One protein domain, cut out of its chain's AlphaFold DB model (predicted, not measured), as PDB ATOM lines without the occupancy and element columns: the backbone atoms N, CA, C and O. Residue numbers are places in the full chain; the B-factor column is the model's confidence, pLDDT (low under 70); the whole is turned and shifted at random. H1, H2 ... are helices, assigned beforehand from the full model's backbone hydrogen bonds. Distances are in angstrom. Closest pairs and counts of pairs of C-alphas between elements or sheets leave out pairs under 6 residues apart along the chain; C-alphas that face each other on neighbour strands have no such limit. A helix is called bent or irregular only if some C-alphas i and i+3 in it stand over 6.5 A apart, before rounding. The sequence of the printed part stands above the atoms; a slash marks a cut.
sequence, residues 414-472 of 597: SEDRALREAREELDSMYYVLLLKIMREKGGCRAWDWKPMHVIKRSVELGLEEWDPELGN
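Overview. This is residues 414 to 472 of the 597 residues of an uncharacterized protein of Pseudomassariella vexata (UniProt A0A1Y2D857). One long helix, H1, makes the length of the domain, and the shorter helix H2 stands out from it nearly at a right angle, beginning beside residues 428 to 435 of H1. Between the two, residues 441 to 450 fold back from the end of H1 to the place where H2 begins, and beyond H2 the backbone turns back toward the first half of H1, where the printed part ends in the small helix H3, apart from both. Residues 414 to 419 of H1 stick out free at one end. The printed part has 59 residues, with three named helices in the order H1, H2, H3 and no named strand; the class is all helix. The whole is loose, with a radius of gyration of the C-alphas of 13.2 A, and spans 42 by 19 by 16 A.

Along the chain. H1 is residues 414 to 440, 39.0 A from first to last C-alpha; it begins with C-alpha 414 at (89.123, 137.201, 188.860) and ends with C-alpha 440 at (103.410, 135.090, 152.609). H2 is residues 451 to 460, 14.2 A long, with C-alpha 451 at (106.453, 139.352, 167.243). H3 is residues 468 to 472, 6.5 A long, and ends with C-alpha 472 at (104.498, 149.698, 181.469). No helix is bent.

Arrangement. H1 touches H2 with residues 428 to 435 alone. There are 8 pairs of C-alphas within 8 A between them, and the closest C-alphas, those of Tyr 431 and Pro 451, are 5.4 A apart. The lines of H1 and H2 are about perpendicular, at 88 degrees, and their centres are 13.5 A apart. H3 touches no helix: it is apart from H1 and apart from H2. In H2 every O i to N i+4 pair is within hydrogen-bond range, in H1 22 of 23 pairs are, and in H3 0 of 1, beside 1 of 2 O i to N i+3 pairs.

Size, cuts and confidence. The two C-alphas farthest apart are those of Ser 414, in H1, and Ala 446, in the link from H1 to H2, at 43.1 A. The first and last printed C-alphas, of Ser 414 and Asn 472, are 21.1 A apart. The printed part has no cut. The link from H1 to H2, of 10 residues, and the link from H2 to H3, of 7 residues, are both short, and no link is long. The mean pLDDT of the printed part is 90.0; residues 469 to 472 are under 70, and the mean over H3 is 63.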
ATOM      1  N   SER A 414      88.790 138.433 189.580       92.06
ATOM      2  CA  SER A 414      89.123 137.201 188.860       92.06
ATOM      3  C   SER A 414      88.734 137.275 187.384       92.06
ATOM      4  O   SER A 414      89.552 136.942 186.533       92.06
ATOM      5  N   GLU A 415      87.534 137.772 187.080       91.25
ATOM      6  CA  GLU A 415      87.036 137.935 185.711       91.25
ATOM      7  C   GLU A 415      87.791 139.061 184.994       91.25
ATOM      8  O   GLU A 415      88.264 138.876 183.877       91.25
ATOM      9  N   ASP A 416      88.027 140.193 185.672       88.94
ATOM     10  CA  ASP A 416      88.846 141.291 185.130       88.94
ATOM     11  C   ASP A 416      90.299 140.858 184.866       88.94
ATOM     12  O   ASP A 416      91.003 141.455 184.048       88.94
ATOM     13  N   ARG A 417      90.806 139.849 185.588       91.06
ATOM     14  CA  ARG A 417      92.115 139.236 185.314       91.06
ATOM     15  C   ARG A 417      92.041 138.299 184.112       91.06
ATOM     16  O   ARG A 417      92.855 138.465 183.209       91.06
ATOM     17  N   ALA A 418      91.066 137.392 184.082       89.44
ATOM     18  CA  ALA A 418      90.863 136.457 182.978       89.44
ATOM     19  C   ALA A 418      90.639 137.186 181.642       89.44
ATOM     20  O   ALA A 418      91.209 136.798 180.628       89.44
ATOM     21  N   LEU A 419      89.900 138.300 181.643       91.12
ATOM     22  CA  LEU A 419      89.687 139.138 180.461       91.12
ATOM     23  C   LEU A 419      90.991 139.766 179.940       91.12
ATOM     24  O   LEU A 419      91.213 139.806 178.731       91.12
ATOM     25  N   ARG A 420      91.871 140.235 180.837       91.00
ATOM     26  CA  ARG A 420      93.191 140.772 180.458       91.00
ATOM     27  C   ARG A 420      94.132 139.685 179.944       91.00
ATOM     28  O   ARG A 420      94.852 139.929 178.986       91.00
ATOM     29  N   GLU A 421      94.105 138.505 180.555       92.31
ATOM     30  CA  GLU A 421      94.896 137.344 180.140       92.31
ATOM     31  C   GLU A 421      94.455 136.832 178.760       92.31
ATOM     32  O   GLU A 421      95.283 136.725 177.858       92.31
ATOM     33  N   ALA A 422      93.148 136.666 178.541       91.62
ATOM     34  CA  ALA A 422      92.580 136.310 177.240       91.62
ATOM     35  C   ALA A 422      92.869 137.367 176.159       91.62
ATOM     36  O   ALA A 422      93.085 137.024 174.995       91.62
ATOM     37  N   ARG A 423      92.907 138.658 176.525       88.81
ATOM     38  CA  ARG A 423      93.306 139.722 175.595       88.81
ATOM     39  C   ARG A 423      94.793 139.646 175.243       88.81
ATOM     40  O   ARG A 423      95.124 139.717 174.064       88.81
ATOM     41  N   GLU A 424      95.666 139.449 176.230       89.62
ATOM     42  CA  GLU A 424      97.108 139.274 176.014       89.62
ATOM     43  C   GLU A 424      97.415 138.040 175.143       89.62
ATOM     44  O   GLU A 424      98.291 138.100 174.276       89.62
ATOM     45  N   GLU A 425      96.675 136.942 175.323       91.56
ATOM     46  CA  GLU A 425      96.777 135.746 174.481       91.56
ATOM     47  C   GLU A 425      96.317 136.015 173.038       91.56
ATOM     48  O   GLU A 425      97.030 135.667 172.092       91.56
ATOM     49  N   LEU A 426      95.184 136.703 172.852       92.12
ATOM     50  CA  LEU A 426      94.682 137.095 171.531       92.12
ATOM     51  C   LEU A 426      95.674 138.005 170.798       92.12
ATOM     52  O   LEU A 426      95.984 137.746 169.633       92.12
ATOM     53  N   ASP A 427      96.210 139.025 171.470       89.56
ATOM     54  CA  ASP A 427      97.209 139.930 170.893       89.56
ATOM     55  C   ASP A 427      98.491 139.142 170.526       89.56
ATOM     56  O   ASP A 427      99.017 139.267 169.418       89.56
ATOM     57  N   SER A 428      98.949 138.231 171.396       90.75
ATOM     58  CA  SER A 428     100.083 137.331 171.121       90.75
ATOM     59  C   SER A 428      99.869 136.483 169.854       90.75
ATOM     60  O   SER A 428     100.733 136.449 168.968       90.75
ATOM     61  N   MET A 429      98.694 135.856 169.715       95.06
ATOM     62  CA  MET A 429      98.310 135.102 168.514       95.06
ATOM     63  C   MET A 429      98.224 135.997 167.271       95.06
ATOM     64  O   MET A 429      98.682 135.603 166.192       95.06
ATOM     65  N   TYR A 430      97.680 137.208 167.413       94.44
ATOM     66  CA  TYR A 430      97.518 138.174 166.331       94.44
ATOM     67  C   TYR A 430      98.861 138.562 165.700       94.44
ATOM     68  O   TYR A 430      98.998 138.481 164.477       94.44
ATOM     69  N   TYR A 431      99.894 138.883 166.487       94.88
ATOM     70  CA  TYR A 431     101.201 139.239 165.911       94.88
ATOM     71  C   TYR A 431     101.934 138.046 165.275       94.88
ATOM     72  O   TYR A 431     102.685 138.228 164.310       94.88
ATOM     73  N   VAL A 432     101.710 136.817 165.759       95.50
ATOM     74  CA  VAL A 432     102.221 135.592 165.111       95.50
ATOM     75  C   VAL A 432     101.539 135.370 163.756       95.50
ATOM     76  O   VAL A 432     102.211 135.045 162.771       95.50
ATOM     77  N   LEU A 433     100.229 135.607 163.667       96.44
ATOM     78  CA  LEU A 433      99.498 135.555 162.403       96.44
ATOM     79  C   LEU A 433      99.929 136.680 161.447       96.44
ATOM     80  O   LEU A 433     100.171 136.422 160.267       96.44
ATOM     81  N   LEU A 434     100.103 137.903 161.949       96.19
ATOM     82  CA  LEU A 434     100.575 139.038 161.159       96.19
ATOM     83  C   LEU A 434     101.971 138.768 160.574       96.19
ATOM     84  O   LEU A 434     102.184 138.987 159.383       96.19
ATOM     85  N   LEU A 435     102.887 138.176 161.351       96.44
ATOM     86  CA  LEU A 435     104.178 137.682 160.852       96.44
ATOM     87  C   LEU A 435     104.038 136.655 159.727       96.44
ATOM     88  O   LEU A 435     104.779 136.717 158.742       96.44
ATOM     89  N   LYS A 436     103.118 135.695 159.865       97.50
ATOM     90  CA  LYS A 436     102.860 134.685 158.832       97.50
ATOM     91  C   LYS A 436     102.389 135.351 157.535       97.50
ATOM     92  O   LYS A 436     102.980 135.108 156.484       97.50
ATOM     93  N   ILE A 437     101.419 136.262 157.627       97.00
ATOM     94  CA  ILE A 437     100.912 137.042 156.487       97.00
ATOM     95  C   ILE A 437     102.037 137.886 155.864       97.00
ATOM     96  O   ILE A 437     102.188 137.897 154.645       97.00
ATOM     97  N   MET A 438     102.882 138.542 156.669       96.50
ATOM     98  CA  MET A 438     104.030 139.310 156.167       96.50
ATOM     99  C   MET A 438     105.005 138.438 155.362       96.50
ATOM    100  O   MET A 438     105.446 138.866 154.295       96.50
ATOM    101  N   ARG A 439     105.311 137.212 155.817       96.75
ATOM    102  CA  ARG A 439     106.150 136.252 155.068       96.75
ATOM    103  C   ARG A 439     105.484 135.809 153.763       96.75
ATOM    104  O   ARG A 439     106.136 135.808 152.721       96.75
ATOM    105  N   GLU A 440     104.191 135.486 153.795       97.00
ATOM    106  CA  GLU A 440     103.410 135.090 152.609       97.00
ATOM    107  C   GLU A 440     103.337 136.207 151.556       97.00
ATOM    108  O   GLU A 440     103.435 135.941 150.358       97.00
ATOM    109  N   LYS A 441     103.260 137.474 151.983       97.00
ATOM    110  CA  LYS A 441     103.349 138.656 151.103       97.00
ATOM    111  C   LYS A 441     104.776 138.959 150.613       97.00
ATOM    112  O   LYS A 441     104.999 139.987 149.984       97.00
ATOM    113  N   GLY A 442     105.746 138.083 150.884       96.25
ATOM    114  CA  GLY A 442     107.139 138.245 150.470       96.25
ATOM    115  C   GLY A 442     107.942 139.241 151.309       96.25
ATOM    116  O   GLY A 442     109.079 139.537 150.941       96.25
ATOM    117  N   GLY A 443     107.382 139.728 152.420       95.19
ATOM    118  CA  GLY A 443     108.088 140.482 153.451       95.19
ATOM    119  C   GLY A 443     108.999 139.593 154.304       95.19
ATOM    120  O   GLY A 443     109.253 138.432 153.989       95.19
ATOM    121  N   CYS A 444     109.535 140.161 155.385       90.62
ATOM    122  CA  CYS A 444     110.459 139.492 156.313       90.62
ATOM    123  C   CYS A 444     111.740 138.889 155.688       90.62
ATOM    124  O   CYS A 444     112.420 138.111 156.342       90.62
ATOM    125  N   ARG A 445     112.114 139.263 154.455       93.50
ATOM    126  CA  ARG A 445     113.335 138.768 153.782       93.50
ATOM    127  C   ARG A 445     114.636 139.405 154.275       93.50
ATOM    128  O   ARG A 445     115.687 138.799 154.147       93.50
ATOM    129  N   ALA A 446     114.567 140.639 154.774       90.88
ATOM    130  CA  ALA A 446     115.740 141.426 155.163       90.88
ATOM    131  C   ALA A 446     116.128 141.276 156.647       90.88
ATOM    132  O   ALA A 446     117.161 141.796 157.056       90.88
ATOM    133  N   TRP A 447     115.281 140.640 157.463       92.06
ATOM    134  CA  TRP A 447     115.483 140.507 158.907       92.06
ATOM    135  C   TRP A 447     114.609 139.385 159.477       92.06
ATOM    136  O   TRP A 447     113.467 139.225 159.043       92.06
ATOM    137  N   ASP A 448     115.078 138.689 160.512       92.19
ATOM    138  CA  ASP A 448     114.273 137.723 161.266       92.19
ATOM    139  C   ASP A 448     113.287 138.442 162.201       92.19
ATOM    140  O   ASP A 448     113.557 138.735 163.372       92.19
ATOM    141  N   TRP A 449     112.122 138.800 161.659       95.06
ATOM    142  CA  TRP A 449     111.076 139.480 162.419       95.06
ATOM    143  C   TRP A 449     110.497 138.558 163.504       95.06
ATOM    144  O   TRP A 449     109.896 137.521 163.218       95.06
ATOM    145  N   LYS A 450     110.657 138.983 164.762       95.69
ATOM    146  CA  LYS A 450     109.997 138.423 165.951       95.69
ATOM    147  C   LYS A 450     108.708 139.212 166.239       95.69
ATOM    148  O   LYS A 450     108.649 140.377 165.841       95.69
ATOM    149  N   PRO A 451     107.716 138.657 166.967       93.12
ATOM    150  CA  PRO A 451     106.453 139.352 167.243       93.12
ATOM    151  C   PRO A 451     106.662 140.753 167.838       93.12
ATOM    152  O   PRO A 451     106.129 141.726 167.320       93.12
ATOM    153  N   MET A 452     107.573 140.885 168.810       91.31
ATOM    154  CA  MET A 452     107.968 142.171 169.412       91.31
ATOM    155  C   MET A 452     108.460 143.230 168.412       91.31
ATOM    156  O   MET A 452     108.270 144.421 168.648       91.31
ATOM    157  N   HIS A 453     109.097 142.827 167.306       94.81
ATOM    158  CA  HIS A 453     109.538 143.765 166.269       94.81
ATOM    159  C   HIS A 453     108.350 144.249 165.432       94.81
ATOM    160  O   HIS A 453     108.306 145.419 165.064       94.81
ATOM    161  N   VAL A 454     107.379 143.367 165.168       93.44
ATOM    162  CA  VAL A 454     106.140 143.722 164.465       93.44
ATOM    163  C   VAL A 454     105.287 144.650 165.322       93.44
ATOM    164  O   VAL A 454     104.909 145.691 164.809       93.44
ATOM    165  N   ILE A 455     105.106 144.372 166.620       92.50
ATOM    166  CA  ILE A 455     104.427 145.278 167.571       92.50
ATOM    167  C   ILE A 455     105.038 146.682 167.500       92.50
ATOM    168  O   ILE A 455     104.364 147.658 167.176       92.50
ATOM    169  N   LYS A 456     106.358 146.781 167.728       93.31
ATOM    170  CA  LYS A 456     107.074 148.063 167.688       93.31
ATOM    171  C   LYS A 456     106.877 148.776 166.348       93.31
ATOM    172  O   LYS A 456     106.710 149.992 166.327       93.31
ATOM    173  N   ARG A 457     106.884 148.036 165.234       94.38
ATOM    174  CA  ARG A 457     106.747 148.620 163.900       94.38
ATOM    175  C   ARG A 457     105.310 149.016 163.549       94.38
ATOM    176  O   ARG A 457     105.144 150.021 162.871       94.38
ATOM    177  N   SER A 458     104.297 148.288 164.016       92.50
ATOM    178  CA  SER A 458     102.879 148.652 163.869       92.50
ATOM    179  C   SER A 458     102.577 149.969 164.582       92.50
ATOM    180  O   SER A 458     101.950 150.854 163.999       92.50
ATOM    181  N   VAL A 459     103.131 150.133 165.786       93.31
ATOM    182  CA  VAL A 459     103.085 151.371 166.577       93.31
ATOM    183  C   VAL A 459     103.833 152.516 165.883       93.31
ATOM    184  O   VAL A 459     103.278 153.596 165.716       93.31
ATOM    185  N   GLU A 460     105.064 152.289 165.402       94.25
ATOM    186  CA  GLU A 460     105.827 153.293 164.627       94.25
ATOM    187  C   GLU A 460     105.118 153.740 163.334       94.25
ATOM    188  O   GLU A 460     105.397 154.827 162.831       94.25
ATOM    189  N   LEU A 461     104.237 152.905 162.774       95.44
ATOM    190  CA  LEU A 461     103.441 153.206 161.580       95.44
ATOM    191  C   LEU A 461     102.064 153.814 161.899       95.44
ATOM    192  O   LEU A 461     101.331 154.131 160.964       95.44
ATOM    193  N   GLY A 462     101.687 153.952 163.175       93.81
ATOM    194  CA  GLY A 462     100.353 154.416 163.577       93.81
ATOM    195  C   GLY A 462      99.213 153.467 163.184       93.81
ATOM    196  O   GLY A 462      98.063 153.890 163.129       93.81
ATOM    197  N   LEU A 463      99.519 152.196 162.887       91.38
ATOM    198  CA  LEU A 463      98.515 151.158 162.603       91.38
ATOM    199  C   LEU A 463      97.874 150.606 163.879       91.38
ATOM    200  O   LEU A 463      96.817 149.983 163.825       91.38
ATOM    201  N   GLU A 464      98.541 150.812 165.008       88.44
ATOM    202  CA  GLU A 464      98.142 150.347 166.323       88.44
ATOM    203  C   GLU A 464      98.364 151.480 167.322       88.44
ATOM    204  O   GLU A 464      99.465 152.028 167.419       88.44
ATOM    205  N   GLU A 465      97.301 151.858 168.030       85.06
ATOM    206  CA  GLU A 465      97.375 152.857 169.087       85.06
ATOM    207  C   GLU A 465      98.160 152.264 170.261       85.06
ATOM    208  O   GLU A 465      97.764 151.261 170.857       85.06
ATOM    209  N   TRP A 466      99.316 152.854 170.568       75.88
ATOM    210  CA  TRP A 466     100.126 152.427 171.703       75.88
ATOM    211  C   TRP A 466      99.396 152.753 173.001       75.88
ATOM    212  O   TRP A 466      99.413 153.899 173.446       75.88
ATOM    213  N   ASP A 467      98.814 151.734 173.627       74.88
ATOM    214  CA  ASP A 467      98.296 151.838 174.985       74.88
ATOM    215  C   ASP A 467      99.472 151.945 175.986       74.88
ATOM    216  O   ASP A 467     100.221 150.974 176.198       74.88
ATOM    217  N   PRO A 468      99.674 153.116 176.625       70.06
ATOM    218  CA  PRO A 468     100.757 153.307 177.579       70.06
ATOM    219  C   PRO A 468     100.550 152.524 178.884       70.06
ATOM    220  O   PRO A 468     101.531 152.333 179.615       70.06
ATOM    221  N   GLU A 469      99.340 152.051 179.198       68.19
ATOM    222  CA  GLU A 469      99.103 151.216 180.379       68.19
ATOM    223  C   GLU A 469      99.681 149.809 180.168       68.19
ATOM    224  O   GLU A 469     100.493 149.341 180.978       68.19
ATOM    225  N   LEU A 470      99.381 149.171 179.031       64.31
ATOM    226  CA  LEU A 470      99.912 147.845 178.678       64.31
ATOM    227  C   LEU A 470     101.449 147.831 178.578       64.31
ATOM    228  O   LEU A 470     102.105 146.900 179.065       64.31
ATOM    229  N   GLY A 471     102.049 148.884 178.011       58.84
ATOM    230  CA  GLY A 471     103.501 148.979 177.810       58.84
ATOM    231  C   GLY A 471     104.348 149.035 179.093       58.84
ATOM    232  O   GLY A 471     105.537 148.691 179.068       58.84
ATOM    233  N   ASN A 472     103.763 149.449 180.223       56.03
ATOM    234  CA  ASN A 472     104.498 149.698 181.469       56.03
ATOM    235  C   ASN A 472     104.368 148.576 182.515       56.03
ATOM    236  O   ASN A 472     105.317 148.336 183.271       56.03
TER     237      ASN A 472